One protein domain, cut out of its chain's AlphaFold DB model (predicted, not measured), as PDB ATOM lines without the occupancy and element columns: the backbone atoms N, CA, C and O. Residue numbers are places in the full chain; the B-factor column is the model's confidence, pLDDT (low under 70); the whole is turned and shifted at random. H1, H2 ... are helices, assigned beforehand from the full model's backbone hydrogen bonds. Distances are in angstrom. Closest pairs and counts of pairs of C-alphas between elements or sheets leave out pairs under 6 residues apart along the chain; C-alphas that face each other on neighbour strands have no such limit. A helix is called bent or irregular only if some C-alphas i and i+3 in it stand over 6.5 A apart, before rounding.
ATOM      1  N   MET A 161     -45.590  48.596 -11.767       94.88
ATOM      2  CA  MET A 161     -46.734  49.432 -11.354       94.88
ATOM      3  C   MET A 161     -46.421  50.946 -11.311       94.88
ATOM      4  O   MET A 161     -47.011  51.693 -10.535       94.88
ATOM      5  N   SER A 162     -45.463  51.419 -12.111       94.38
ATOM      6  CA  SER A 162     -45.205  52.849 -12.336       94.38
ATOM      7  C   SER A 162     -45.848  53.334 -13.640       94.38
ATOM      8  O   SER A 162     -46.359  52.544 -14.434       94.38
ATOM      9  N   LYS A 163     -45.781  54.644 -13.914       93.00
ATOM     10  CA  LYS A 163     -46.216  55.190 -15.210       93.00
ATOM     11  C   LYS A 163     -45.415  54.615 -16.382       93.00
ATOM     12  O   LYS A 163     -46.001  54.278 -17.399       93.00
ATOM     13  N   ALA A 164     -44.099  54.454 -16.224       91.75
ATOM     14  CA  ALA A 164     -43.240  53.887 -17.268       91.75
ATOM     15  C   ALA A 164     -43.588  52.419 -17.568       91.75
ATOM     16  O   ALA A 164     -43.572  51.995 -18.720       91.75
ATOM     17  N   TRP A 165     -43.958  51.661 -16.534       96.31
ATOM     18  CA  TRP A 165     -44.396  50.271 -16.656       96.31
ATOM     19  C   TRP A 165     -45.688  50.110 -17.469       96.31
ATOM     20  O   TRP A 165     -45.838  49.134 -18.198       96.31
ATOM     21  N   LEU A 166     -46.606  51.078 -17.396       94.31
ATOM     22  CA  LEU A 166     -47.892  50.997 -18.092       94.31
ATOM     23  C   LEU A 166     -47.741  50.946 -19.623       94.31
ATOM     24  O   LEU A 166     -48.554  50.325 -20.306       94.31
ATOM     25  N   ASP A 167     -46.696  51.592 -20.145       91.88
ATOM     26  CA  ASP A 167     -46.446  51.759 -21.580       91.88
ATOM     27  C   ASP A 167     -45.264  50.927 -22.101       91.88
ATOM     28  O   ASP A 167     -45.020  50.892 -23.306       91.88
ATOM     29  N   SER A 168     -44.528  50.238 -21.222       93.81
ATOM     30  CA  SER A 168     -43.297  49.535 -21.588       93.81
ATOM     31  C   SER A 168     -43.227  48.127 -21.010       93.81
ATOM     32  O   SER A 168     -43.575  47.876 -19.862       93.81
ATOM     33  N   ARG A 169     -42.700  47.198 -21.815       94.50
ATOM     34  CA  ARG A 169     -42.341  45.835 -21.381       94.50
ATOM     35  C   ARG A 169     -40.898  45.705 -20.891       94.50
ATOM     36  O   ARG A 169     -40.454  44.599 -20.610       94.50
ATOM     37  N   GLU A 170     -40.152  46.803 -20.849       95.56
ATOM     38  CA  GLU A 170     -38.715  46.798 -20.568       95.56
ATOM     39  C   GLU A 170     -38.389  46.202 -19.196       95.56
ATOM     40  O   GLU A 170     -37.524  45.331 -19.101       95.56
ATOM     41  N   SER A 171     -39.114  46.612 -18.148       95.69
ATOM     42  CA  SER A 171     -38.867  46.115 -16.792       95.69
ATOM     43  C   SER A 171     -39.082  44.612 -16.688       95.69
ATOM     44  O   SER A 171     -38.174  43.902 -16.260       95.69
ATOM     45  N   ILE A 172     -40.246  44.111 -17.117       97.62
ATOM     46  CA  ILE A 172     -40.530  42.678 -17.027       97.62
ATOM     47  C   ILE A 172     -39.621  41.859 -17.949       97.62
ATOM     48  O   ILE A 172     -39.102  40.827 -17.532       97.62
ATOM     49  N   GLY A 173     -39.344  42.350 -19.161       97.81
ATOM     50  CA  GLY A 173     -38.443  41.688 -20.100       97.81
ATOM     51  C   GLY A 173     -37.035  41.531 -19.529       97.81
ATOM     52  O   GLY A 173     -36.466  40.444 -19.598       97.81
ATOM     53  N   THR A 174     -36.503  42.580 -18.898       98.25
ATOM     54  CA  THR A 174     -35.170  42.538 -18.280       98.25
ATOM     55  C   THR A 174     -35.136  41.606 -17.073       98.25
ATOM     56  O   THR A 174     -34.194  40.826 -16.942       98.25
ATOM     57  N   ILE A 175     -36.177  41.625 -16.227       98.31
ATOM     58  CA  ILE A 175     -36.307  40.688 -15.100       98.31
ATOM     59  C   ILE A 175     -36.260  39.242 -15.608       98.31
ATOM     60  O   ILE A 175     -35.483  38.437 -15.099       98.31
ATOM     61  N   ILE A 176     -37.053  38.921 -16.634       98.31
ATOM     62  CA  ILE A 176     -37.154  37.564 -17.179       98.31
ATOM     63  C   ILE A 176     -35.832  37.090 -17.776       98.31
ATOM     64  O   ILE A 176     -35.402  35.975 -17.483       98.31
ATOM     65  N   LEU A 177     -35.192  37.923 -18.601       98.06
ATOM     66  CA  LEU A 177     -33.911  37.586 -19.219       98.06
ATOM     67  C   LEU A 177     -32.833  37.364 -18.157       98.06
ATOM     68  O   LEU A 177     -32.191  36.322 -18.161       98.06
ATOM     69  N   THR A 178     -32.729  38.265 -17.180       98.12
ATOM     70  CA  THR A 178     -31.727  38.158 -16.112       98.12
ATOM     71  C   THR A 178     -31.919  36.888 -15.282       98.12
ATOM     72  O   THR A 178     -30.967  36.150 -15.047       98.12
ATOM     73  N   VAL A 179     -33.154  36.577 -14.864       98.06
ATOM     74  CA  VAL A 179     -33.444  35.343 -14.110       98.06
ATOM     75  C   VAL A 179     -33.090  34.098 -14.929       98.06
ATOM     76  O   VAL A 179     -32.570  33.127 -14.376       98.06
ATOM     77  N   LYS A 180     -33.358  34.119 -16.240       97.06
ATOM     78  CA  LYS A 180     -33.020  33.020 -17.145       97.06
ATOM     79  C   LYS A 180     -31.508  32.845 -17.296       97.06
ATOM     80  O   LYS A 180     -31.052  31.708 -17.244       97.06
ATOM     81  N   ASP A 181     -30.758  33.934 -17.420       97.56
ATOM     82  CA  ASP A 181     -29.297  33.901 -17.546       97.56
ATOM     83  C   ASP A 181     -28.655  33.325 -16.272       97.56
ATOM     84  O   ASP A 181     -27.851  32.399 -16.337       97.56
ATOM     85  N   TYR A 182     -29.096  33.772 -15.091       97.50
ATOM     86  CA  TYR A 182     -28.646  33.209 -13.810       97.50
ATOM     87  C   TYR A 182     -29.000  31.725 -13.637       97.50
ATOM     88  O   TYR A 182     -28.312  30.987 -12.925       97.50
ATOM     89  N   TYR A 183     -30.085  31.258 -14.260       96.62
ATOM     90  CA  TYR A 183     -30.484  29.859 -14.147       96.62
ATOM     91  C   TYR A 183     -29.448  28.897 -14.742       96.62
ATOM     92  O   TYR A 183     -29.333  27.764 -14.268       96.62
ATOM     93  N   ASP A 184     -28.666  29.334 -15.730       94.88
ATOM     94  CA  ASP A 184     -27.625  28.495 -16.319       94.88
ATOM     95  C   ASP A 184     -26.518  28.139 -15.314       94.88
ATOM     96  O   ASP A 184     -25.924  27.068 -15.430       94.88
ATOM     97  N   ASP A 185     -26.323  28.933 -14.259       96.44
ATOM     98  CA  ASP A 185     -25.524  28.531 -13.100       96.44
ATOM     99  C   ASP A 185     -26.372  27.765 -12.071       96.44
ATOM    100  O   ASP A 185     -25.984  26.695 -11.589       96.44
ATOM    101  N   HIS A 186     -27.570  28.266 -11.740       96.44
ATOM    102  CA  HIS A 186     -28.424  27.674 -10.701       96.44
ATOM    103  C   HIS A 186     -28.890  26.243 -11.004       96.44
ATOM    104  O   HIS A 186     -29.242  25.507 -10.077       96.44
ATOM    105  N   GLN A 187     -28.849  25.792 -12.261       95.06
ATOM    106  CA  GLN A 187     -29.095  24.391 -12.614       95.06
ATOM    107  C   GLN A 187     -28.122  23.420 -11.919       95.06
ATOM    108  O   GLN A 187     -28.454  22.247 -11.753       95.06
ATOM    109  N   HIS A 188     -26.968  23.891 -11.434       96.56
ATOM    110  CA  HIS A 188     -26.002  23.089 -10.677       96.56
ATOM    111  C   HIS A 188     -26.331  22.933  -9.179       96.56
ATOM    112  O   HIS A 188     -25.654  22.184  -8.466       96.56
ATOM    113  N   LEU A 189     -27.379  23.592  -8.676       96.81
ATOM    114  CA  LEU A 189     -27.915  23.324  -7.342       96.81
ATOM    115  C   LEU A 189     -28.557  21.932  -7.276       96.81
ATOM    116  O   LEU A 189     -29.123  21.435  -8.253       96.81
ATOM    117  N   LYS A 190     -28.528  21.313  -6.092       94.06
ATOM    118  CA  LYS A 190     -29.330  20.115  -5.810       94.06
ATOM    119  C   LYS A 190     -30.818  20.418  -6.049       94.06
ATOM    120  O   LYS A 190     -31.241  21.525  -5.717       94.06
ATOM    121  N   PRO A 191     -31.622  19.471  -6.572       91.81
ATOM    122  CA  PRO A 191     -33.001  19.740  -6.998       91.81
ATOM    123  C   PRO A 191     -33.864  20.443  -5.944       91.81
ATOM    124  O   PRO A 191     -34.539  21.420  -6.254       91.81
ATOM    125  N   GLN A 192     -33.777  20.015  -4.683       89.69
ATOM    126  CA  GLN A 192     -34.505  20.617  -3.566       89.69
ATOM    127  C   GLN A 192     -34.068  22.070  -3.336       89.69
ATOM    128  O   GLN A 192     -34.901  22.969  -3.273       89.69
ATOM    129  N   VAL A 193     -32.757  22.318  -3.286       94.31
ATOM    130  CA  VAL A 193     -32.191  23.664  -3.097       94.31
ATOM    131  C   VAL A 193     -32.533  24.578  -4.275       94.31
ATOM    132  O   VAL A 193     -32.852  25.749  -4.088       94.31
ATOM    133  N   ARG A 194     -32.516  24.033  -5.495       94.00
ATOM    134  CA  ARG A 194     -32.917  24.738  -6.712       94.00
ATOM    135  C   ARG A 194     -34.386  25.142  -6.659       94.00
ATOM    136  O   ARG A 194     -34.693  26.297  -6.920       94.00
ATOM    137  N   CYS A 195     -35.277  24.223  -6.282       92.00
ATOM    138  CA  CYS A 195     -36.702  24.514  -6.118       92.00
ATOM    139  C   CYS A 195     -36.932  25.641  -5.100       92.00
ATOM    140  O   CYS A 195     -37.693  26.566  -5.365       92.00
ATOM    141  N   MET A 196     -36.198  25.621  -3.985       91.38
ATOM    142  CA  MET A 196     -36.267  26.675  -2.968       91.38
ATOM    143  C   MET A 196     -35.866  28.039  -3.523       91.38
ATOM    144  O   MET A 196     -36.592  29.008  -3.323       91.38
ATOM    145  N   LEU A 197     -34.753  28.112  -4.261       95.12
ATOM    146  CA  LEU A 197     -34.321  29.354  -4.898       95.12
ATOM    147  C   LEU A 197     -35.353  29.859  -5.917       95.12
ATOM    148  O   LEU A 197     -35.672  31.043  -5.917       95.12
ATOM    149  N   LEU A 198     -35.901  28.979  -6.761       94.88
ATOM    150  CA  LEU A 198     -36.919  29.354  -7.750       94.88
ATOM    151  C   LEU A 198     -38.200  29.873  -7.088       94.88
ATOM    152  O   LEU A 198     -38.762  30.874  -7.533       94.88
ATOM    153  N   MET A 199     -38.623  29.239  -5.995       93.06
ATOM    154  CA  MET A 199     -39.741  29.719  -5.193       93.06
ATOM    155  C   MET A 199     -39.450  31.090  -4.579       93.06
ATOM    156  O   MET A 199     -40.282  31.986  -4.686       93.06
ATOM    157  N   ASP A 200     -38.268  31.300  -3.997       93.69
ATOM    158  CA  ASP A 200     -37.879  32.596  -3.430       93.69
ATOM    159  C   ASP A 200     -37.780  33.704  -4.504       93.69
ATOM    160  O   ASP A 200     -38.189  34.840  -4.250       93.69
ATOM    161  N   ILE A 201     -37.344  33.383  -5.730       95.50
ATOM    162  CA  ILE A 201     -37.408  34.305  -6.881       95.50
ATOM    163  C   ILE A 201     -38.866  34.663  -7.193       95.50
ATOM    164  O   ILE A 201     -39.188  35.839  -7.368       95.50
ATOM    165  N   GLN A 202     -39.764  33.675  -7.221       95.25
ATOM    166  CA  GLN A 202     -41.185  33.909  -7.471       95.25
ATOM    167  C   GLN A 202     -41.822  34.793  -6.384       95.25
ATOM    168  O   GLN A 202     -42.500  35.765  -6.721       95.25
ATOM    169  N   TYR A 203     -41.551  34.521  -5.101       95.06
ATOM    170  CA  TYR A 203     -41.970  35.378  -3.987       95.06
ATOM    171  C   TYR A 203     -41.492  36.813  -4.175       95.06
ATOM    172  O   TYR A 203     -42.253  37.755  -3.955       95.06
ATOM    173  N   LYS A 204     -40.236  36.988  -4.593       94.31
ATOM    174  CA  LYS A 204     -39.650  38.313  -4.755       94.31
ATOM    175  C   LYS A 204     -40.295  39.089  -5.899       94.31
ATOM    176  O   LYS A 204     -40.620  40.254  -5.710       94.31
ATOM    177  N   ILE A 205     -40.528  38.453  -7.047       96.75
ATOM    178  CA  ILE A 205     -41.180  39.102  -8.193       96.75
ATOM    179  C   ILE A 205     -42.619  39.485  -7.835       96.75
ATOM    180  O   ILE A 205     -42.975  40.656  -7.940       96.75
ATOM    181  N   VAL A 206     -43.432  38.533  -7.367       97.69
ATOM    182  CA  VAL A 206     -44.850  38.782  -7.047       97.69
ATOM    183  C   VAL A 206     -44.989  39.783  -5.898       97.69
ATOM    184  O   VAL A 206     -45.819  40.691  -5.964       97.69
ATOM    185  N   GLY A 207     -44.137  39.675  -4.877       96.12
ATOM    186  CA  GLY A 207     -44.135  40.580  -3.734       96.12
ATOM    187  C   GLY A 207     -43.881  42.039  -4.115       96.12
ATOM    188  O   GLY A 207     -44.518  42.926  -3.559       96.12
ATOM    189  N   GLU A 208     -43.027  42.320  -5.103       95.19
ATOM    190  CA  GLU A 208     -42.771  43.701  -5.546       95.19
ATOM    191  C   GLU A 208     -44.001  44.344  -6.213       95.19
ATOM    192  O   GLU A 208     -44.231  45.541  -6.028       95.19
ATOM    193  N   TYR A 209     -44.853  43.569  -6.901       97.69
ATOM    194  CA  TYR A 209     -46.152  44.075  -7.374       97.69
ATOM    195  C   TYR A 209     -47.080  44.397  -6.204       97.69
ATOM    196  O   TYR A 209     -47.658  45.484  -6.172       97.69
ATOM    197  N   LEU A 210     -47.196  43.498  -5.220       97.06
ATOM    198  CA  LEU A 210     -48.042  43.725  -4.041       97.06
ATOM    199  C   LEU A 210     -47.582  44.948  -3.241       97.06
ATOM    200  O   LEU A 210     -48.403  45.790  -2.886       97.06
ATOM    201  N   ILE A 211     -46.274  45.100  -3.029       94.12
ATOM    202  CA  ILE A 211     -45.678  46.269  -2.369       94.12
ATOM    203  C   ILE A 211     -45.966  47.548  -3.164       94.12
ATOM    204  O   ILE A 211     -46.283  48.584  -2.580       94.12
ATOM    205  N   ALA A 212     -45.879  47.511  -4.496       95.00
ATOM    206  CA  ALA A 212     -46.167  48.680  -5.321       95.00
ATOM    207  C   ALA A 212     -47.654  49.087  -5.286       95.00
ATOM    208  O   ALA A 212     -47.964  50.280  -5.335       95.00
ATOM    209  N   ILE A 213     -48.556  48.109  -5.170       95.44
ATOM    210  CA  ILE A 213     -50.005  48.313  -5.028       95.44
ATOM    211  C   ILE A 213     -50.338  48.874  -3.646       95.44
ATOM    212  O   ILE A 213     -51.045  49.876  -3.554       95.44
ATOM    213  N   ASP A 214     -49.771  48.296  -2.586       94.56
ATOM    214  CA  ASP A 214     -49.899  48.810  -1.220       94.56
ATOM    215  C   ASP A 214     -49.381  50.254  -1.108       94.56
ATOM    216  O   ASP A 214     -50.031  51.144  -0.557       94.56
ATOM    217  N   GLY A 215     -48.241  50.526  -1.746       92.50
ATOM    218  CA  GLY A 215     -47.664  51.862  -1.863       92.50
ATOM    219  C   GLY A 215     -48.426  52.814  -2.792       92.50
ATOM    220  O   GLY A 215     -48.025  53.972  -2.907       92.50
ATOM    221  N   ARG A 216     -49.499  52.354  -3.459       91.12
ATOM    222  CA  ARG A 216     -50.300  53.111  -4.440       91.12
ATOM    223  C   ARG A 216     -49.428  53.849  -5.462       91.12
ATOM    224  O   ARG A 216     -49.618  55.036  -5.727       91.12
ATOM    225  N   ARG A 217     -48.435  53.144  -6.017       90.62
ATOM    226  CA  ARG A 217     -47.446  53.708  -6.957       90.62
ATOM    227  C   ARG A 217     -48.085  54.250  -8.242       90.62
ATOM    228  O   ARG A 217     -47.549  55.178  -8.850       90.62
ATOM    229  N   LEU A 218     -49.237  53.702  -8.618       89.94
ATOM    230  CA  LEU A 218     -50.073  54.176  -9.711       89.94
ATOM    231  C   LEU A 218     -51.418  54.641  -9.147       89.94
ATOM    232  O   LEU A 218     -52.039  53.933  -8.358       89.94
ATOM    233  N   ILE A 219     -51.848  55.833  -9.553       87.56
ATOM    234  CA  ILE A 219     -53.171  56.381  -9.252       87.56
ATOM    235  C   ILE A 219     -53.855  56.603 -10.592       87.56
ATOM    236  O   ILE A 219     -53.276  57.250 -11.469       87.56
ATOM    237  N   TYR A 220     -55.055  56.057 -10.737       92.44
ATOM    238  CA  TYR A 220     -55.845  56.167 -11.954       92.44
ATOM    239  C   TYR A 220     -56.791  57.359 -11.869       92.44
ATOM    240  O   TYR A 220     -57.271  57.715 -10.793       92.44
ATOM    241  N   SER A 221     -57.063  57.967 -13.018       91.38
ATOM    242  CA  SER A 221     -58.012  59.076 -13.152       91.38
ATOM    243  C   SER A 221     -59.298  58.659 -13.870       91.38
ATOM    244  O   SER A 221     -60.252  59.435 -13.914       91.38
ATOM    245  N   SER A 222     -59.329  57.460 -14.461       95.25
ATOM    246  CA  SER A 222     -60.469  56.949 -15.219       95.25
ATOM    247  C   SER A 222     -60.508  55.420 -15.264       95.25
ATOM    248  O   SER A 222     -59.496  54.738 -15.072       95.25
ATOM    249  N   TYR A 223     -61.681  54.892 -15.618       96.06
ATOM    250  CA  TYR A 223     -61.870  53.478 -15.934       96.06
ATOM    251  C   TYR A 223     -60.909  52.982 -17.022       96.06
ATOM    252  O   TYR A 223     -60.334  51.907 -16.879       96.06
ATOM    253  N   ASP A 224     -60.695  53.758 -18.087       96.31
ATOM    254  CA  ASP A 224     -59.829  53.339 -19.195       96.31
ATOM    255  C   ASP A 224     -58.371  53.163 -18.742       96.31
ATOM    256  O   ASP A 224     -57.705  52.204 -19.141       96.31
ATOM    257  N   GLU A 225     -57.876  54.041 -17.858       95.62
ATOM    258  CA  GLU A 225     -56.541  53.901 -17.264       95.62
ATOM    259  C   GLU A 225     -56.438  52.647 -16.387       95.62
ATOM    260  O   GLU A 225     -55.455  51.908 -16.487       95.62
ATOM    261  N   ARG A 226     -57.471  52.362 -15.581       95.62
ATOM    262  CA  ARG A 226     -57.556  51.121 -14.795       95.62
ATOM    263  C   ARG A 226     -57.566  49.880 -15.671       95.62
ATOM    264  O   ARG A 226     -56.800  48.952 -15.423       95.62
ATOM    265  N   ALA A 227     -58.416  49.857 -16.694       97.25
ATOM    266  CA  ALA A 227     -58.554  48.731 -17.607       97.25
ATOM    267  C   ALA A 227     -57.237  48.461 -18.351       97.25
ATOM    268  O   ALA A 227     -56.807  47.311 -18.459       97.25
ATOM    269  N   LYS A 228     -56.543  49.522 -18.785       97.12
ATOM    270  CA  LYS A 228     -55.205  49.423 -19.380       97.12
ATOM    271  C   LYS A 228     -54.190  48.822 -18.404       97.12
ATOM    272  O   LYS A 228     -53.460  47.907 -18.780       97.12
ATOM    273  N   ALA A 229     -54.154  49.298 -17.159       97.25
ATOM    274  CA  ALA A 229     -53.230  48.793 -16.144       97.25
ATOM    275  C   ALA A 229     -53.506  47.334 -15.771       97.25
ATOM    276  O   ALA A 229     -52.576  46.534 -15.690       97.25
ATOM    277  N   ALA A 230     -54.774  46.957 -15.625       98.12
ATOM    278  CA  ALA A 230     -55.169  45.572 -15.414       98.12
ATOM    279  C   ALA A 230     -54.739  44.671 -16.584       98.12
ATOM    280  O   ALA A 230     -54.187  43.595 -16.364       98.12
ATOM    281  N   GLY A 231     -54.922  45.129 -17.828       98.19
ATOM    282  CA  GLY A 231     -54.453  44.423 -19.020       98.19
ATOM    283  C   GLY A 231     -52.933  44.225 -19.034       98.19
ATOM    284  O   GLY A 231     -52.467  43.112 -19.274       98.19
ATOM    285  N   ARG A 232     -52.162  45.272 -18.711       97.94
ATOM    286  CA  ARG A 232     -50.697  45.199 -18.581       97.94
ATOM    287  C   ARG A 232     -50.268  44.220 -17.485       97.94
ATOM    288  O   ARG A 232     -49.373  43.413 -17.716       97.94
ATOM    289  N   LEU A 233     -50.932  44.237 -16.327       98.44
ATOM    290  CA  LEU A 233     -50.654  43.309 -15.226       98.44
ATOM    291  C   LEU A 233     -50.898  41.850 -15.635       98.44
ATOM    292  O   LEU A 233     -50.055  40.998 -15.369       98.44
ATOM    293  N   LYS A 234     -51.995  41.558 -16.349       98.50
ATOM    294  CA  LYS A 234     -52.259  40.208 -16.882       98.50
ATOM    295  C   LYS A 234     -51.203  39.760 -17.904       98.50
ATOM    296  O   LYS A 234     -50.853  38.583 -17.933       98.50
ATOM    297  N   GLN A 235     -50.685  40.675 -18.727       98.31
ATOM    298  CA  GLN A 235     -49.594  40.368 -19.662       98.31
ATOM    299  C   GLN A 235     -48.305  40.003 -18.921       98.31
ATOM    300  O   GLN A 235     -47.719  38.963 -19.213       98.31
ATOM    301  N   ASP A 236     -47.914  40.795 -17.921       98.44
ATOM    302  CA  ASP A 236     -46.742  40.503 -17.093       98.44
ATOM    303  C   ASP A 236     -46.873  39.150 -16.387       98.44
ATOM    304  O   ASP A 236     -45.933  38.359 -16.412       98.44
ATOM    305  N   VAL A 237     -48.048  38.848 -15.821       98.38
ATOM    306  CA  VAL A 237     -48.335  37.534 -15.224       98.38
ATOM    307  C   VAL A 237     -48.109  36.413 -16.232       98.38
ATOM    308  O   VAL A 237     -47.430  35.441 -15.913       98.38
ATOM    309  N   SER A 238     -48.612  36.558 -17.459       98.12
ATOM    310  CA  SER A 238     -48.393  35.556 -18.503       98.12
ATOM    311  C   SER A 238     -46.907  35.365 -18.819       98.12
ATOM    312  O   SER A 238     -46.480  34.231 -19.032       98.12
ATOM    313  N   GLU A 239     -46.115  36.438 -18.884       98.00
ATOM    314  CA  GLU A 239     -44.674  36.344 -19.148       98.00
ATOM    315  C   GLU A 239     -43.929  35.674 -17.968       98.00
ATOM    316  O   GLU A 239     -43.071  34.814 -18.193       98.00
ATOM    317  N   ILE A 240     -44.305  35.982 -16.719       98.06
ATOM    318  CA  ILE A 240     -43.755  35.345 -15.507       98.06
ATOM    319  C   ILE A 240     -44.104  33.855 -15.466       98.06
ATOM    320  O   ILE A 240     -43.232  33.030 -15.205       98.06
ATOM    321  N   ASP A 241     -45.350  33.487 -15.760       97.25
ATOM    322  CA  ASP A 241     -45.790  32.091 -15.770       97.25
ATOM    323  C   ASP A 241     -45.045  31.263 -16.813       97.25
ATOM    324  O   ASP A 241     -44.684  30.114 -16.553       97.25
ATOM    325  N   ILE A 242     -44.803  31.832 -18.000       97.19
ATOM    326  CA  ILE A 242     -44.017  31.176 -19.050       97.19
ATOM    327  C   ILE A 242     -42.591  30.919 -18.557       97.19
ATOM    328  O   ILE A 242     -42.095  29.802 -18.713       97.19
ATOM    329  N   LEU A 243     -41.953  31.917 -17.933       96.50
ATOM    330  CA  LEU A 243     -40.630  31.752 -17.333       96.50
ATOM    331  C   LEU A 243     -40.645  30.649 -16.269       96.50
ATOM    332  O   LEU A 243     -39.869  29.702 -16.367       96.50
ATOM    333  N   MET A 244     -41.531  30.732 -15.274       95.06
ATOM    334  CA  MET A 244     -41.547  29.790 -14.150       95.06
ATOM    335  C   MET A 244     -41.813  28.355 -14.611       95.06
ATOM    336  O   MET A 244     -41.111  27.443 -14.179       95.06
ATOM    337  N   LYS A 245     -42.742  28.151 -15.554       94.31
ATOM    338  CA  LYS A 245     -42.995  26.833 -16.161       94.31
ATOM    339  C   LYS A 245     -41.784  26.300 -16.923       94.31
ATOM    340  O   LYS A 245     -41.526  25.098 -16.901       94.31
ATOM    341  N   ASP A 246     -41.030  27.158 -17.608       94.44
ATOM    342  CA  ASP A 246     -39.790  26.746 -18.269       94.44
ATOM    343  C   ASP A 246     -38.732  26.289 -17.254       94.44
ATOM    344  O   ASP A 246     -38.170  25.199 -17.388       94.44
ATOM    345  N   LEU A 247     -38.522  27.075 -16.194       93.62
ATOM    346  CA  LEU A 247     -37.548  26.765 -15.147       93.62
ATOM    347  C   LEU A 247     -37.919  25.506 -14.350       93.62
ATOM    348  O   LEU A 247     -37.028  24.719 -14.032       93.62
ATOM    349  N   GLN A 248     -39.209  25.284 -14.074       90.56
ATOM    350  CA  GLN A 248     -39.726  24.057 -13.452       90.56
ATOM    351  C   GLN A 248     -39.398  22.821 -14.287       90.56
ATOM    352  O   GLN A 248     -38.786  21.881 -13.780       90.56
ATOM    353  N   ARG A 249     -39.714  22.852 -15.591       89.12
ATOM    354  CA  ARG A 249     -39.415  21.740 -16.509       89.12
ATOM    355  C   ARG A 249     -37.925  21.424 -16.562       89.12
ATOM    356  O   ARG A 249     -37.552  20.258 -16.536       89.12
ATOM    357  N   ARG A 250     -37.067  22.448 -16.618       87.44
ATOM    358  CA  ARG A 250     -35.604  22.261 -16.602       87.44
ATOM    359  C   ARG A 250     -35.099  21.722 -15.260       87.44
ATOM    360  O   ARG A 250     -34.080  21.038 -15.220       87.44
ATOM    361  N   ALA A 251     -35.790  22.038 -14.167       83.06
ATOM    362  CA  ALA A 251     -35.396  21.652 -12.822       83.06
ATOM    363  C   ALA A 251     -35.935  20.283 -12.384       83.06
ATOM    364  O   ALA A 251     -35.456  19.806 -11.355       83.06
ATOM    365  N   ASP A 252     -36.862  19.667 -13.123       82.56
ATOM    366  CA  ASP A 252     -37.563  18.438 -12.714       82.56
ATOM    367  C   ASP A 252     -38.176  18.573 -11.305       82.56
ATOM    368  O   ASP A 252     -38.031  17.721 -10.431       82.56
ATOM    369  N   VAL A 253     -38.776  19.740 -11.047       78.62
ATOM    370  CA  VAL A 253     -39.463  20.063  -9.792       78.62
ATOM    371  C   VAL A 253     -40.772  20.770 -10.100       78.62
ATOM    372  O   VAL A 253     -40.847  21.583 -11.021       78.62
ATOM    373  N   GLU A 254     -41.782  20.496  -9.284       82.50
ATOM    374  CA  GLU A 254     -43.084  21.147  -9.356       82.50
ATOM    375  C   GLU A 254     -43.277  22.057  -8.150       82.50
ATOM    376  O   GLU A 254     -42.930  21.706  -7.018       82.50
ATOM    377  N   PHE A 255     -43.810  23.246  -8.404       82.56
ATOM    378  CA  PHE A 255     -44.122  24.208  -7.365       82.56
ATOM    379  C   PHE A 255     -45.267  25.114  -7.829       82.56
ATOM    380  O   PHE A 255     -45.362  25.451  -9.011       82.56
ATOM    381  N   ASP A 256     -46.154  25.491  -6.911       84.44
ATOM    382  CA  ASP A 256     -47.360  26.230  -7.271       84.44
ATOM    383  C   ASP A 256     -47.052  27.660  -7.757       84.44
ATOM    384  O   ASP A 256     -46.169  28.340  -7.210       84.44
ATOM    385  N   PRO A 257     -47.764  28.147  -8.789       88.69
ATOM    386  CA  PRO A 257     -47.639  29.522  -9.239       88.69
ATOM    387  C   PRO A 257     -48.268  30.490  -8.225       88.69
ATOM    388  O   PRO A 257     -49.411  30.330  -7.803       88.69
ATOM    389  N   LEU A 258     -47.536  31.546  -7.873       93.44
ATOM    390  CA  LEU A 258     -47.997  32.622  -6.984       93.44
ATOM    391  C   LEU A 258     -48.648  33.783  -7.742       93.44
ATOM    392  O   LEU A 258     -49.251  34.663  -7.135       93.44
ATOM    393  N   THR A 259     -48.527  33.811  -9.065       96.62
ATOM    394  CA  THR A 259     -48.963  34.912  -9.939       96.62
ATOM    395  C   THR A 259     -50.480  35.083 -10.013       96.62
ATOM    396  O   THR A 259     -50.946  36.176 -10.335       96.62
ATOM    397  N   GLN A 260     -51.264  34.055  -9.667       96.81
ATOM    398  CA  GLN A 260     -52.728  34.097  -9.746       96.81
ATOM    399  C   GLN A 260     -53.335  35.254  -8.937       96.81
ATOM    400  O   GLN A 260     -54.309  35.861  -9.380       96.81
ATOM    401  N   ILE A 261     -52.733  35.623  -7.800       97.62
ATOM    402  CA  ILE A 261     -53.192  36.768  -7.002       97.62
ATOM    403  C   ILE A 261     -53.167  38.075  -7.801       97.62
ATOM    404  O   ILE A 261     -54.056  38.906  -7.649       97.62
ATOM    405  N   LEU A 262     -52.189  38.249  -8.693       98.50
ATOM    406  CA  LEU A 262     -52.075  39.440  -9.532       98.50
ATOM    407  C   LEU A 262     -53.163  39.474 -10.614       98.50
ATOM    408  O   LEU A 262     -53.646  40.552 -10.959       98.50
ATOM    409  N   VAL A 263     -53.593  38.308 -11.111       98.38
ATOM    410  CA  VAL A 263     -54.748  38.205 -12.018       98.38
ATOM    411  C   VAL A 263     -56.019  38.621 -11.290       98.38
ATOM    412  O   VAL A 263     -56.729  39.493 -11.781       98.38
ATOM    413  N   ASP A 264     -56.271  38.088 -10.099       98.44
ATOM    414  CA  ASP A 264     -57.486  38.417  -9.347       98.44
ATOM    415  C   ASP A 264     -57.488  39.897  -8.898       98.44
ATOM    416  O   ASP A 264     -58.510  40.580  -8.942       98.44
ATOM    417  N   ILE A 265     -56.320  40.455  -8.558       98.38
ATOM    418  CA  ILE A 265     -56.162  41.899  -8.316       98.38
ATOM    419  C   ILE A 265     -56.533  42.709  -9.562       98.38
ATOM    420  O   ILE A 265     -57.237  43.718  -9.468       98.38
ATOM    421  N   SER A 266     -56.071  42.286 -10.740       98.00
ATOM    422  CA  SER A 266     -56.379  42.994 -11.983       98.00
ATOM    423  C   SER A 266     -57.884  43.008 -12.289       98.00
ATOM    424  O   SER A 266     -58.363  43.956 -12.906       98.00
ATOM    425  N   GLU A 267     -58.643  42.015 -11.818       98.00
ATOM    426  CA  GLU A 267     -60.103  41.964 -11.954       98.00
ATOM    427  C   GLU A 267     -60.786  43.015 -11.074       98.00
ATOM    428  O   GLU A 267     -61.637  43.757 -11.567       98.00
ATOM    429  N   ILE A 268     -60.331  43.194  -9.828       97.88
ATOM    430  CA  ILE A 268     -60.797  44.282  -8.949       97.88
ATOM    431  C   ILE A 268     -60.496  45.660  -9.563       97.88
ATOM    432  O   ILE A 268     -61.356  46.551  -9.562       97.88
ATOM    433  N   ILE A 269     -59.285  45.840 -10.108       96.62
ATOM    434  CA  ILE A 269     -58.875  47.090 -10.763       96.62
ATOM    435  C   ILE A 269     -59.749  47.353 -11.998       96.62
ATOM    436  O   ILE A 269     -60.231  48.470 -12.168       96.62
ATOM    437  N   ALA A 270     -60.001  46.349 -12.841       97.06
ATOM    438  CA  ALA A 270     -60.760  46.491 -14.087       97.06
ATOM    439  C   ALA A 270     -62.287  46.474 -13.919       97.06
ATOM    440  O   ALA A 270     -62.998  46.682 -14.904       97.06
ATOM    441  N   LEU A 271     -62.816  46.216 -12.721       97.56
ATOM    442  CA  LEU A 271     -64.260  46.127 -12.513       97.56
ATOM    443  C   LEU A 271     -64.933  47.477 -12.823       97.56
ATOM    444  O   LEU A 271     -64.635  48.497 -12.197       97.56
ATOM    445  N   SER A 272     -65.845  47.505 -13.791       95.56
ATOM    446  CA  SER A 272     -66.519  48.737 -14.223       95.56
ATOM    447  C   SER A 272     -67.601  49.189 -13.244       95.56
ATOM    448  O   SER A 272     -67.700  50.373 -12.939       95.56
ATOM    449  N   ASP A 273     -68.397  48.250 -12.731       96.38
ATOM    450  CA  ASP A 273     -69.547  48.540 -11.876       96.38
ATOM    451  C   ASP A 273     -69.139  48.634 -10.399       96.38
ATOM    452  O   ASP A 273     -68.807  47.633  -9.762       96.38
ATOM    453  N   LYS A 274     -69.197  49.848  -9.838       96.06
ATOM    454  CA  LYS A 274     -68.910  50.107  -8.421       96.06
ATOM    455  C   LYS A 274     -69.834  49.330  -7.475       96.06
ATOM    456  O   LYS A 274     -69.397  48.944  -6.394       96.06
ATOM    457  N   SER A 275     -71.087  49.075  -7.860       96.75
ATOM    458  CA  SER A 275     -72.063  48.382  -7.003       96.75
ATOM    459  C   SER A 275     -71.694  46.918  -6.736       96.75
ATOM    460  O   SER A 275     -72.083  46.363  -5.711       96.75
ATOM    461  N   LEU A 276     -70.884  46.313  -7.612       97.31
ATOM    462  CA  LEU A 276     -70.391  44.942  -7.472       97.31
ATOM    463  C   LEU A 276     -69.055  44.852  -6.723       97.31
ATOM    464  O   LEU A 276     -68.619  43.754  -6.381       97.31
ATOM    465  N   LEU A 277     -68.406  45.985  -6.432       97.69
ATOM    466  CA  LEU A 277     -67.049  46.007  -5.882       97.69
ATOM    467  C   LEU A 277     -66.949  45.276  -4.543       97.69
ATOM    468  O   LEU A 277     -66.046  44.468  -4.359       97.69
ATOM    469  N   GLN A 278     -67.891  45.508  -3.628       97.12
ATOM    470  CA  GLN A 278     -67.877  44.851  -2.321       97.12
ATOM    471  C   GLN A 278     -67.981  43.320  -2.443       97.12
ATOM    472  O   GLN A 278     -67.319  42.596  -1.700       97.12
ATOM    473  N   LEU A 279     -68.779  42.825  -3.395       96.94
ATOM    474  CA  LEU A 279     -68.932  41.393  -3.657       96.94
ATOM    475  C   LEU A 279     -67.642  40.783  -4.224       96.94
ATOM    476  O   LEU A 279     -67.229  39.705  -3.791       96.94
ATOM    477  N   GLU A 280     -67.001  41.477  -5.163       97.94
ATOM    478  CA  GLU A 280     -65.745  41.031  -5.769       97.94
ATOM    479  C   GLU A 280     -64.615  41.004  -4.733       97.94
ATOM    480  O   GLU A 280     -63.928  39.998  -4.563       97.94
ATOM    481  N   VAL A 281     -64.502  42.067  -3.931       98.06
ATOM    482  CA  VAL A 281     -63.561  42.162  -2.807       98.06
ATOM    483  C   VAL A 281     -63.804  41.040  -1.789       98.06
ATOM    484  O   VAL A 281     -62.852  40.412  -1.328       98.06
ATOM    485  N   ALA A 282     -65.060  40.723  -1.464       96.69
ATOM    486  CA  ALA A 282     -65.382  39.605  -0.575       96.69
ATOM    487  C   ALA A 282     -64.982  38.241  -1.157       96.69
ATOM    488  O   ALA A 282     -64.540  37.356  -0.421       96.69
ATOM    489  N   THR A 283     -65.109  38.061  -2.471       96.12
ATOM    490  CA  THR A 283     -64.661  36.844  -3.161       96.12
ATOM    491  C   THR A 283     -63.140  36.736  -3.161       96.12
ATOM    492  O   THR A 283     -62.607  35.676  -2.832       96.12
ATOM    493  N   PHE A 284     -62.446  37.843  -3.415       97.38
ATOM    494  CA  PHE A 284     -60.994  37.930  -3.339       97.38
ATOM    495  C   PHE A 284     -60.469  37.578  -1.942       97.38
ATOM    496  O   PHE A 284     -59.607  36.712  -1.810       97.38
ATOM    497  N   VAL A 285     -61.027  38.168  -0.880       96.44
ATOM    498  CA  VAL A 285     -60.610  37.871   0.504       96.44
ATOM    499  C   VAL A 285     -60.908  36.418   0.882       96.44
ATOM    500  O   VAL A 285     -60.149  35.814   1.630       96.44
ATOM    501  N   ARG A 286     -61.961  35.803   0.333       94.12
ATOM    502  CA  ARG A 286     -62.207  34.362   0.519       94.12
ATOM    503  C   ARG A 286     -61.106  33.493  -0.079       94.12
ATOM    504  O   ARG A 286     -60.788  32.453   0.483       94.12
ATOM    505  N   LYS A 287     -60.519  33.917  -1.197       94.38
ATOM    506  CA  LYS A 287     -59.387  33.226  -1.826       94.38
ATOM    507  C   LYS A 287     -58.059  33.525  -1.120       94.38
ATOM    508  O   LYS A 287     -57.199  32.651  -1.055       94.38
ATOM    509  N   TYR A 288     -57.919  34.725  -0.558       95.06
ATOM    510  CA  TYR A 288     -56.708  35.216   0.105       95.06
ATOM    511  C   TYR A 288     -57.006  35.751   1.515       95.06
ATOM    512  O   TYR A 288     -56.904  36.956   1.754       95.06
ATOM    513  N   PRO A 289     -57.378  34.881   2.467       93.38
ATOM    514  CA  PRO A 289     -57.868  35.305   3.781       93.38
ATOM    515  C   PRO A 289     -56.790  35.947   4.664       93.38
ATOM    516  O   PRO A 289     -57.127  36.672   5.598       93.38
ATOM    517  N   ASP A 290     -55.507  35.723   4.365       91.94
ATOM    518  CA  ASP A 290     -54.374  36.291   5.107       91.94
ATOM    519  C   ASP A 290     -53.912  37.659   4.574       91.94
ATOM    520  O   ASP A 290     -52.901  38.192   5.035       91.94
ATOM    521  N   ILE A 291     -54.633  38.252   3.610       94.81
ATOM    522  CA  ILE A 291     -54.313  39.594   3.122       94.81
ATOM    523  C   ILE A 291     -54.385  40.626   4.255       94.81
ATOM    524  O   ILE A 291     -55.337  40.695   5.034       94.81
ATOM    525  N   HIS A 292     -53.373  41.487   4.319       93.44
ATOM    526  CA  HIS A 292     -53.331  42.579   5.279       93.44
ATOM    527  C   HIS A 292     -54.364  43.667   4.963       93.44
ATOM    528  O   HIS A 292     -54.551  44.043   3.804       93.44
ATOM    529  N   LEU A 293     -54.965  44.238   6.015       95.38
ATOM    530  CA  LEU A 293     -55.953  45.316   5.903       95.38
ATOM    531  C   LEU A 293     -55.456  46.482   5.041       95.38
ATOM    532  O   LEU A 293     -56.193  46.961   4.184       95.38
ATOM    533  N   ASP A 294     -54.219  46.930   5.254       95.44
ATOM    534  CA  ASP A 294     -53.688  48.092   4.540       95.44
ATOM    535  C   ASP A 294     -53.470  47.802   3.048       95.44
ATOM    536  O   ASP A 294     -53.866  48.621   2.220       95.44
ATOM    537  N   LEU A 295     -52.987  46.604   2.693       96.38
ATOM    538  CA  LEU A 295     -52.863  46.180   1.293       96.38
ATOM    539  C   LEU A 295     -54.240  46.095   0.616       96.38
ATOM    540  O   LEU A 295     -54.407  46.599  -0.495       96.38
ATOM    541  N   LEU A 296     -55.242  45.509   1.285       97.75
ATOM    542  CA  LEU A 296     -56.605  45.420   0.750       97.75
ATOM    543  C   LEU A 296     -57.231  46.809   0.566       97.75
ATOM    544  O   LEU A 296     -57.799  47.103  -0.485       97.75
ATOM    545  N   ALA A 297     -57.096  47.687   1.562       97.81
ATOM    546  CA  ALA A 297     -57.591  49.055   1.486       97.81
ATOM    547  C   ALA A 297     -56.896  49.844   0.367       97.81
ATOM    548  O   ALA A 297     -57.566  50.551  -0.382       97.81
ATOM    549  N   SER A 298     -55.577  49.699   0.208       97.06
ATOM    550  CA  SER A 298     -54.805  50.327  -0.871       97.06
ATOM    551  C   SER A 298     -55.218  49.823  -2.253       97.06
ATOM    552  O   SER A 298     -55.337  50.629  -3.176       97.06
ATOM    553  N   LEU A 299     -55.499  48.525  -2.393       97.50
ATOM    554  CA  LEU A 299     -56.037  47.947  -3.622       97.50
ATOM    555  C   LEU A 299     -57.404  48.550  -3.973       97.50
ATOM    556  O   LEU A 299     -57.588  49.016  -5.095       97.50
ATOM    557  N   ILE A 300     -58.342  48.601  -3.025       97.75
ATOM    558  CA  ILE A 300     -59.674  49.187  -3.252       97.75
ATOM    559  C   ILE A 300     -59.550  50.677  -3.595       97.75
ATOM    560  O   ILE A 300     -60.153  51.149  -4.556       97.75
ATOM    561  N   GLN A 301     -58.716  51.407  -2.846       96.12
ATOM    562  CA  GLN A 301     -58.451  52.833  -3.049       96.12
ATOM    563  C   GLN A 301     -57.689  53.121  -4.352       96.12
ATOM    564  O   GLN A 301     -57.623  54.272  -4.772       96.12
ATOM    565  N   SER A 302     -57.087  52.118  -4.998       93.38
ATOM    566  CA  SER A 302     -56.427  52.343  -6.285       93.38
ATOM    567  C   SER A 302     -57.417  52.865  -7.328       93.38
ATOM    568  O   SER A 302     -57.015  53.624  -8.203       93.38
ATOM    569  N   ARG A 303     -58.709  52.529  -7.200       94.50
ATOM    570  CA  ARG A 303     -59.753  52.977  -8.116       94.50
ATOM    571  C   ARG A 303     -60.109  54.453  -7.937       94.50
ATOM    572  O   ARG A 303     -60.272  54.928  -6.816       94.50
ATOM    573  N   GLU A 304     -60.319  55.160  -9.047       94.19
ATOM    574  CA  GLU A 304     -60.674  56.587  -9.061       94.19
ATOM    575  C   GLU A 304     -62.022  56.883  -8.392       94.19
ATOM    576  O   GLU A 304     -62.240  57.985  -7.893       94.19
ATOM    577  N   ASP A 305     -62.926  55.902  -8.374       94.38
ATOM    578  CA  ASP A 305     -64.272  56.001  -7.812       94.38
ATOM    579  C   ASP A 305     -64.338  55.646  -6.316       94.38
ATOM    580  O   ASP A 305     -65.433  55.605  -5.744       94.38
ATOM    581  N   MET A 306     -63.183  55.424  -5.673       96.25
ATOM    582  CA  MET A 306     -63.070  55.028  -4.272       96.25
ATOM    583  C   MET A 306     -62.275  56.029  -3.429       96.25
ATOM    584  O   MET A 306     -61.066  56.209  -3.574       96.25
ATOM    585  N   GLY A 307     -62.949  56.647  -2.457       95.50
ATOM    586  CA  GLY A 307     -62.291  57.500  -1.465       95.50
ATOM    587  C   GLY A 307     -61.520  56.694  -0.411       95.50
ATOM    588  O   GLY A 307     -61.868  55.560  -0.099       95.50
ATOM    589  N   ARG A 308     -60.507  57.302   0.227       95.50
ATOM    590  CA  ARG A 308     -59.682  56.649   1.272       95.50
ATOM    591  C   ARG A 308     -60.505  56.042   2.416       95.50
ATOM    592  O   ARG A 308     -60.265  54.906   2.807       95.50
ATOM    593  N   ALA A 309     -61.439  56.813   2.976       97.75
ATOM    594  CA  ALA A 309     -62.257  56.364   4.104       97.75
ATOM    595  C   ALA A 309     -63.224  55.243   3.690       97.75
ATOM    596  O   ALA A 309     -63.378  54.267   4.415       97.75
ATOM    597  N   GLU A 310     -63.815  55.367   2.500       98.00
ATOM    598  CA  GLU A 310     -64.732  54.379   1.929       98.00
ATOM    599  C   GLU A 310     -64.011  53.049   1.659       98.00
ATOM    600  O   GLU A 310     -64.470  51.997   2.094       98.00
ATOM    601  N   ALA A 311     -62.828  53.104   1.037       97.88
ATOM    602  CA  ALA A 311     -61.991  51.937   0.777       97.88
ATOM    603  C   ALA A 311     -61.569  51.218   2.066       97.88
ATOM    604  O   ALA A 311     -61.655  49.994   2.150       97.88
ATOM    605  N   ARG A 312     -61.155  51.975   3.094       98.31
ATOM    606  CA  ARG A 312     -60.781  51.394   4.388       98.31
ATOM    607  C   ARG A 312     -61.974  50.754   5.095       98.31
ATOM    608  O   ARG A 312     -61.849  49.627   5.558       98.31
ATOM    609  N   SER A 313     -63.117  51.438   5.136       98.31
ATOM    610  CA  SER A 313     -64.339  50.905   5.748       98.31
ATOM    611  C   SER A 313     -64.782  49.608   5.071       98.31
ATOM    612  O   SER A 313     -65.104  48.645   5.757       98.31
ATOM    613  N   MET A 314     -64.748  49.554   3.734       98.38
ATOM    614  CA  MET A 314     -65.086  48.347   2.976       98.38
ATOM    615  C   MET A 314     -64.117  47.196   3.280       98.38
ATOM    616  O   MET A 314     -64.555  46.066   3.486       98.38
ATOM    617  N   ALA A 315     -62.810  47.472   3.340       97.94
ATOM    618  CA  ALA A 315     -61.805  46.466   3.678       97.94
ATOM    619  C   ALA A 315     -62.014  45.896   5.095       97.94
ATOM    620  O   ALA A 315     -61.985  44.679   5.273       97.94
ATOM    621  N   GLU A 316     -62.258  46.756   6.091       97.62
ATOM    622  CA  GLU A 316     -62.528  46.357   7.480       97.62
ATOM    623  C   GLU A 316     -63.816  45.529   7.596       97.62
ATOM    624  O   GLU A 316     -63.821  44.497   8.270       97.62
ATOM    625  N   GLU A 317     -64.885  45.938   6.909       96.81
ATOM    626  CA  GLU A 317     -66.160  45.216   6.885       96.81
ATOM    627  C   GLU A 317     -66.000  43.811   6.289       96.81
ATOM    628  O   GLU A 317     -66.372  42.816   6.918       96.81
ATOM    629  N   VAL A 318     -65.390  43.709   5.104       96.31
ATOM    630  CA  VAL A 318     -65.192  42.425   4.420       96.31
ATOM    631  C   VAL A 318     -64.293  41.494   5.236       96.31
ATOM    632  O   VAL A 318     -64.638  40.326   5.423       96.31
ATOM    633  N   LEU A 319     -63.170  41.990   5.766       95.00
ATOM    634  CA  LEU A 319     -62.278  41.187   6.613       95.00
ATOM    635  C   LEU A 319     -62.954  40.781   7.931       95.00
ATOM    636  O   LEU A 319     -62.745  39.669   8.417       95.00
ATOM    637  N   GLY A 320     -63.815  41.637   8.488       92.69
ATOM    638  CA  GLY A 320     -64.601  41.342   9.686       92.69
ATOM    639  C   GLY A 320     -65.522  40.131   9.514       92.69
ATOM    640  O   GLY A 320     -65.624  39.301  10.422       92.69
ATOM    641  N   HIS A 321     -66.124  39.969   8.333       89.06
ATOM    642  CA  HIS A 321     -66.962  38.809   7.997       89.06
ATOM    643  C   HIS A 321     -66.167  37.502   7.841       89.06
ATOM    644  O   HIS A 321     -66.739  36.413   7.889       89.06
ATOM    645  N   MET A 322     -64.845  37.598   7.706       84.50
ATOM    646  CA  MET A 322     -63.945  36.479   7.427       84.50
ATOM    647  C   MET A 322     -63.205  35.973   8.670       84.50
ATOM    648  O   MET A 322     -62.367  35.083   8.569       84.50
ATOM    649  N   LYS A 323     -63.556  36.469   9.865       73.56
ATOM    650  CA  LYS A 323     -62.887  36.159  11.143       73.56
ATOM    651  C   LYS A 323     -62.755  34.662  11.464       73.56
ATOM    652  O   LYS A 323     -61.853  34.279  12.204       73.56
ATOM    653  N   PHE A 324     -63.652  33.828  10.938       77.50
ATOM    654  CA  PHE A 324     -63.653  32.372  11.139       77.50
ATOM    655  C   PHE A 324     -63.313  31.582   9.871       77.50
ATOM    656  O   PHE A 324     -63.473  30.362   9.850       77.50
ATOM    657  N   HIS A 325     -62.883  32.254   8.804       81.38
ATOM    658  CA  HIS A 325     -62.448  31.571   7.597       81.38
ATOM    659  C   HIS A 325     -61.118  30.848   7.860       81.38
ATOM    660  O   HIS A 325     -60.277  31.380   8.591       81.38
ATOM    661  N   PRO A 326     -60.909  29.644   7.299       83.81
ATOM    662  CA  PRO A 326     -59.606  28.998   7.350       83.81
ATOM    663  C   PRO A 326     -58.524  29.931   6.807       83.81
ATOM    664  O   PRO A 326     -58.777  30.693   5.873       83.81
ATOM    665  N   ARG A 327     -57.321  29.857   7.384       80.00
ATOM    666  CA  ARG A 327     -56.157  30.515   6.784       80.00
ATOM    667  C   ARG A 327     -55.902  29.945   5.393       80.00
ATOM    668  O   ARG A 327     -56.235  28.791   5.116       80.00
ATOM    669  N   GLY A 328     -55.329  30.774   4.538       78.00
ATOM    670  CA  GLY A 328     -54.901  30.407   3.206       78.00
ATOM    671  C   GLY A 328     -53.728  29.440   3.264       78.00
ATOM    672  O   GLY A 328     -53.210  29.095   4.331       78.00
ATOM    673  N   ASP A 329     -53.305  28.986   2.088       85.00
ATOM    674  CA  ASP A 329     -52.117  28.148   2.001       85.00
ATOM    675  C   ASP A 329     -50.878  28.883   2.551       85.00
ATOM    676  O   ASP A 329     -50.742  30.105   2.428       85.00
ATOM    677  N   ARG A 330     -49.945  28.118   3.131       85.12
ATOM    678  CA  ARG A 330     -48.695  28.611   3.725       85.12
ATOM    679  C   ARG A 330     -47.908  29.479   2.750       85.12
ATOM    680  O   ARG A 330     -47.258  30.428   3.185       85.12
ATOM    681  N   SER A 331     -47.987  29.185   1.453       88.75
ATOM    682  CA  SER A 331     -47.315  29.978   0.431       88.75
ATOM    683  C   SER A 331     -47.863  31.406   0.370       88.75
ATOM    684  O   SER A 331     -47.106  32.372   0.382       88.75
ATOM    685  N   MET A 332     -49.187  31.569   0.407       91.19
ATOM    686  CA  MET A 332     -49.816  32.894   0.422       91.19
ATOM    687  C   MET A 332     -49.582  33.621   1.748       91.19
ATOM    688  O   MET A 332     -49.282  34.814   1.731       91.19
ATOM    689  N   VAL A 333     -49.622  32.908   2.880       90.94
ATOM    690  CA  VAL A 333     -49.256  33.470   4.195       90.94
ATOM    691  C   VAL A 333     -47.845  34.063   4.147       90.94
ATOM    692  O   VAL A 333     -47.663  35.242   4.451       90.94
ATOM    693  N   LYS A 334     -46.859  33.283   3.678       89.75
ATOM    694  CA  LYS A 334     -45.464  33.729   3.534       89.75
ATOM    695  C   LYS A 334     -45.357  34.941   2.605       89.75
ATOM    696  O   LYS A 334     -44.664  35.901   2.940       89.75
ATOM    697  N   LEU A 335     -46.049  34.926   1.461       92.25
ATOM    698  CA  LEU A 335     -46.051  36.048   0.516       92.25
ATOM    699  C   LEU A 335     -46.545  37.340   1.180       92.25
ATOM    700  O   LEU A 335     -45.883  38.374   1.066       92.25
ATOM    701  N   PHE A 336     -47.672  37.291   1.895       92.62
ATOM    702  CA  PHE A 336     -48.200  38.467   2.582       92.62
ATOM    703  C   PHE A 336     -47.260  38.946   3.684       92.62
ATOM    704  O   PHE A 336     -46.953  40.139   3.723       92.62
ATOM    705  N   GLU A 337     -46.744  38.048   4.527       89.75
ATOM    706  CA  GLU A 337     -45.780  38.381   5.584       89.75
ATOM    707  C   GLU A 337     -44.538  39.093   5.032       89.75
ATOM    708  O   GLU A 337     -44.126  40.121   5.573       89.75
ATOM    709  N   MET A 338     -43.991  38.613   3.910       84.44
ATOM    710  CA  MET A 338     -42.836  39.224   3.240       84.44
ATOM    711  C   MET A 338     -43.118  40.633   2.699       84.44
ATOM    712  O   MET A 338     -42.186  41.428   2.556       84.44
ATOM    713  N   CYS A 339     -44.378  40.959   2.402       85.94
ATOM    714  CA  CYS A 339     -44.777  42.270   1.889       85.94
ATOM    715  C   CYS A 339     -45.029  43.310   2.996       85.94
ATOM    716  O   CYS A 339     -45.227  44.486   2.688       85.94
ATOM    717  N   LYS A 340     -45.036  42.920   4.279       79.38
ATOM    718  CA  LYS A 340     -45.338  43.835   5.388       79.38
ATOM    719  C   LYS A 340     -44.214  44.863   5.583       79.38
ATOM    720  O   LYS A 340     -43.062  44.503   5.812       79.38
ATOM    721  N   GLN A 341     -44.552  46.153   5.541       58.16
ATOM    722  CA  GLN A 341     -43.571  47.251   5.565       58.16
ATOM    723  C   GLN A 341     -42.891  47.482   6.939       58.16
ATOM    724  O   GLN A 341     -41.858  48.148   6.996       58.16
ATOM    725  N   ASP A 342     -43.406  46.896   8.029       42.78
ATOM    726  CA  ASP A 342     -43.015  47.216   9.421       42.78
ATOM    727  C   ASP A 342     -41.878  46.366  10.034       42.78
ATOM    728  O   ASP A 342     -41.606  46.450  11.233       42.78
ATOM    729  N   GLY A 343     -41.165  45.547   9.263       38.22
ATOM    730  CA  GLY A 343     -40.062  44.734   9.787       38.22
ATOM    731  C   GLY A 343     -38.975  44.524   8.748       38.22
ATOM    732  O   GLY A 343     -39.256  44.504   7.555       38.22
ATOM    733  N   LYS A 344     -37.714  44.398   9.188       38.62
ATOM    734  CA  LYS A 344     -36.564  44.106   8.311       38.62
ATOM    735  C   LYS A 344     -36.965  43.032   7.296       38.62
ATOM    736  O   LYS A 344     -37.382  41.958   7.715       38.62
ATOM    737  N   ARG A 345     -36.830  43.364   6.007       49.97
ATOM    738  CA  ARG A 345     -37.159  42.574   4.804       49.97
ATOM    739  C   ARG A 345     -36.384  41.246   4.760       49.97
ATOM    740  O   ARG A 345     -35.515  41.060   3.916       49.97
ATOM    741  N   ALA A 346     -36.625  40.368   5.723       42.75
ATOM    742  CA  ALA A 346     -35.946  39.099   5.898       42.75
ATOM    743  C   ALA A 346     -36.910  37.969   5.544       42.75
ATOM    744  O   ALA A 346     -38.057  37.955   5.983       42.75
ATOM    745  N   ILE A 347     -36.422  37.031   4.740       46.22
ATOM    746  CA  ILE A 347     -37.135  35.811   4.365       46.22
ATOM    747  C   ILE A 347     -37.335  34.968   5.645       46.22
ATOM    748  O   ILE A 347     -36.343  34.723   6.344       46.22
ATOM    749  N   PRO A 348     -38.569  34.543   5.989       44.34
ATOM    750  CA  PRO A 348     -38.822  33.612   7.095       44.34
ATOM    751  C   PRO A 348     -38.060  32.283   6.929       44.34
ATOM    752  O   PRO A 348     -37.602  31.947   5.839       44.34
ATOM    753  N   SER A 349     -37.881  31.529   8.018       43.03
ATOM    754  CA  SER A 349     -36.943  30.398   8.078       43.03
ATOM    755  C   SER A 349     -37.300  29.198   7.173       43.03
ATOM    756  O   SER A 349     -38.457  28.848   6.950       43.03
ATOM    757  N   LEU A 350     -36.247  28.514   6.704       40.16
ATOM    758  CA  LEU A 350     -36.236  27.367   5.778       40.16
ATOM    759  C   LEU A 350     -37.157  26.194   6.155       40.16
ATOM    760  O   LEU A 350     -37.634  25.466   5.283       40.16
ATOM    761  N   GLU A 351     -37.362  25.979   7.455       38.25
ATOM    762  CA  GLU A 351     -38.043  24.799   8.001       38.25
ATOM    763  C   GLU A 351     -39.485  24.694   7.489       38.25
ATOM    764  O   GLU A 351     -39.972  23.602   7.193       38.25
ATOM    765  N   GLU A 352     -40.128  25.839   7.268       44.16
ATOM    766  CA  GLU A 352     -41.491  25.912   6.751       44.16
ATOM    767  C   GLU A 352     -41.571  25.659   5.241       44.16
ATOM    768  O   GLU A 352     -42.506  25.008   4.774       44.16
ATOM    769  N   THR A 353     -40.560  26.104   4.485       44.50
ATOM    770  CA  THR A 353     -40.500  25.946   3.019       44.50
ATOM    771  C   THR A 353     -40.156  24.499   2.629       44.50
ATOM    772  O   THR A 353     -40.730  23.951   1.687       44.50
ATOM    773  N   MET A 354     -39.276  23.826   3.382       41.00
ATOM    774  CA  MET A 354     -38.890  22.434   3.106       41.00
ATOM    775  C   MET A 354     -39.970  21.413   3.487       41.00
ATOM    776  O   MET A 354     -40.171  20.453   2.746       41.00
ATOM    777  N   GLN A 355     -40.694  21.605   4.599       44.81
ATOM    778  CA  GLN A 355     -41.794  20.707   4.995       44.81
ATOM    779  C   GLN A 355     -42.889  20.609   3.918       44.81
ATOM    780  O   GLN A 355     -43.442  19.530   3.714       44.81
ATOM    781  N   HIS A 356     -43.159  21.708   3.205       43.25
ATOM    782  CA  HIS A 356     -44.098  21.747   2.084       43.25
ATOM    783  C   HIS A 356     -43.585  20.964   0.870       43.25
ATOM    784  O   HIS A 356     -44.279  20.086   0.368       43.25
ATOM    785  N   MET A 357     -42.337  21.195   0.445       46.88
ATOM    786  CA  MET A 357     -41.774  20.463  -0.696       46.88
ATOM    787  C   MET A 357     -41.697  18.957  -0.445       46.88
ATOM    788  O   MET A 357     -41.955  18.182  -1.358       46.88
ATOM    789  N   PHE A 358     -41.389  18.519   0.781       43.56
ATOM    790  CA  PHE A 358     -41.452  17.097   1.122       43.56
ATOM    791  C   PHE A 358     -42.882  16.548   1.058       43.56
ATOM    792  O   PHE A 358     -43.052  15.411   0.636       43.56
ATOM    793  N   ALA A 359     -43.905  17.324   1.425       39.31
ATOM    794  CA  ALA A 359     -45.294  16.894   1.289       39.31
ATOM    795  C   ALA A 359     -45.703  16.751  -0.190       39.31
ATOM    796  O   ALA A 359     -46.262  15.719  -0.554       39.31
ATOM    797  N   THR A 360     -45.346  17.717  -1.043       38.09
ATOM    798  CA  THR A 360     -45.706  17.733  -2.475       38.09
ATOM    799  C   THR A 360     -44.886  16.749  -3.321       38.09
ATOM    800  O   THR A 360     -45.427  16.111  -4.220       38.09
ATOM    801  N   LEU A 361     -43.599  16.544  -3.010       37.31
ATOM    802  CA  LEU A 361     -42.761  15.525  -3.665       37.31
ATOM    803  C   LEU A 361     -43.181  14.100  -3.279       37.31
ATOM    804  O   LEU A 361     -43.089  13.187  -4.100       37.31
ATOM    805  N   VAL A 362     -43.650  13.884  -2.041       37.81
ATOM    806  CA  VAL A 362     -44.148  12.573  -1.581       37.81
ATOM    807  C   VAL A 362     -45.524  12.247  -2.175       37.81
ATOM    808  O   VAL A 362     -45.809  11.077  -2.432       37.81
ATOM    809  N   THR A 363     -46.382  13.240  -2.431       36.69
ATOM    810  CA  THR A 363     -47.673  13.012  -3.103       36.69
ATOM    811  C   THR A 363     -47.508  12.715  -4.595       36.69
ATOM    812  O   THR A 363     -48.172  11.806  -5.090       36.69
ATOM    813  N   THR A 364     -46.574  13.368  -5.295       38.19
ATOM    814  CA  THR A 364     -46.259  13.063  -6.708       38.19
ATOM    815  C   THR A 364     -45.551  11.718  -6.885       38.19
ATOM    816  O   THR A 364     -45.899  10.968  -7.797       38.19
ATOM    817  N   THR A 365     -44.647  11.321  -5.978       37.38
ATOM    818  CA  THR A 365     -44.057   9.963  -6.026       37.38
ATOM    819  C   THR A 365     -45.052   8.854  -5.686       37.38
ATOM    820  O   THR A 365     -44.892   7.747  -6.189       37.38
ATOM    821  N   LYS A 366     -46.100   9.114  -4.890       36.78
ATOM    822  CA  LYS A 366     -47.185   8.137  -4.683       36.78
ATOM    823  C   LYS A 366     -48.144   8.055  -5.874       36.78
ATOM    824  O   LYS A 366     -48.538   6.955  -6.236       36.78
ATOM    825  N   ALA A 367     -48.460   9.179  -6.518       37.09
ATOM    826  CA  ALA A 367     -49.327   9.202  -7.699       37.09
ATOM    827  C   ALA A 367     -48.676   8.571  -8.949       37.09
ATOM    828  O   ALA A 367     -49.379   8.066  -9.818       37.09
ATOM    829  N   GLY A 368     -47.340   8.554  -9.030       35.44
ATOM    830  CA  GLY A 368     -46.588   7.908 -10.114       35.44
ATOM    831  C   GLY A 368     -46.383   6.391  -9.974       35.44
ATOM    832  O   GLY A 368     -45.791   5.791 -10.865       35.44
ATOM    833  N   VAL A 369     -46.830   5.769  -8.873       39.34
ATOM    834  CA  VAL A 369     -46.685   4.317  -8.614       39.34
ATOM    835  C   VAL A 369     -48.031   3.574  -8.713       39.34
ATOM    836  O   VAL A 369     -48.061   2.348  -8.661       39.34
ATOM    837  N   GLU A 370     -49.141   4.291  -8.923       38.03
ATOM    838  CA  GLU A 370     -50.494   3.721  -9.065       38.03
ATOM    839  C   GLU A 370     -51.103   3.861 -10.477       38.03
ATOM    840  O   GLU A 370     -52.324   3.812 -10.614       38.03
ATOM    841  N   ASN A 371     -50.291   3.977 -11.535       33.78
ATOM    842  CA  ASN A 371     -50.767   3.854 -12.924       33.78
ATOM    843  C   ASN A 371     -49.990   2.811 -13.724       33.78
ATOM    844  O   ASN A 371     -48.742   2.908 -13.757       33.78
TER     845      ASN A 371
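AT A GLANCE: This is residues 161 to 371 of the 371 residues of an uncharacterized protein of Steinernema carpocapsae (UniProt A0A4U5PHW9). Three long helices, H2, H3 and H4, form an up-and-down bundle, each running against the one before it; after H4 the chain folds back as H5, side by side with H4, and then folds back again as H6, side by side with H5. H7 and H8 cross each other steeply and pack on H3, H5 and H6 where H3 ends, while H9 crosses H3; H10 slants away from near the beginning of H3, and residues 365 to 371 stick out. The printed part has 211 residues with ten named helices, H1 to H10 in chain order, and no named strand: all helix. It is compact, with a radius of gyration of the C-alphas of 18.3 A and spans of 52 by 42 by 40 A.

IN THESE COORDINATES: The longest helix is H4, residues 223 to 251, 41.5 A from C-alpha 223 at (-61.870, 53.478, -15.934) to C-alpha 251 at (-35.396, 21.652, -12.822). Before it come H1, residues 163 to 167, H2, residues 170 to 186, 23.9 A, and H3, residues 191 to 214, 34.1 A. After it come H5, residues 260 to 270, H6, residues 274 to 287, 20.5 A, H7, residues 293 to 301, H8, residues 308 to 321, 20.4 A, H9, residues 330 to 339, and H10, residues 350 to 367, 26.1 A, ending at C-alpha 367 (-49.327, 9.202, -7.699). H6 is irregular: C-alphas 275 and 278 are 7.2 A apart.

HOW THE PARTS SIT: H3 and H4 are the hub, touching 4 other helices each; for each pair of helices that follows, the distance is between their closest C-alphas. H4 touches H2 with residues 236 to 247 alone (Ile 172 and Asp 236, 6.6 A), the same way at a shallow tilt of 11 degrees. H3 and H4, a helical hairpin, touch at Pro 191 and Ala 251, 6.6 A, at 8 degrees. H4 and H5, also a hairpin, touch at Ala 230 and Ser 266, 4.5 A. H5 and H6, a third, touch at Ile 268 and Glu 280, 6.7 A. H7 touches H3 at Asp 214 and Leu 295, 4.7 A, and H8 at Ala 297 and Arg 312, 4.9 A, a steep tilt of 51 degrees. H8 touches H6 at Ala 282 and Val 318, 5.7 A. H9 touches H3 at Gly 207 and Cys 339, 5.9 A, a steep tilt of 50 degrees. With 3 pairs of C-alphas within 8 A each, H1 only just touches H4 (Leu 166 and Ala 229, 6.1 A) and H10 only just touches H3 (Met 196 and Thr 353, 7.4 A). H2 and H10 are apart. Every O i to N i+4 pair is within hydrogen-bond range in H4, H5, H7, H8 and H9; H2 has 11 of 13, H3 19 of 20, H6 8 of 10, H10 13 of 14, and H1 0 of 1 but 2 of 2 O i to N i+3 pairs.

THE WHOLE: The C-alphas farthest apart, of Ala 309 and Asn 371, are 56.4 A apart. The printed part has no cut and no long link. Mean pLDDT of the printed part is 86.3, and residues 341 to 371 are under 70.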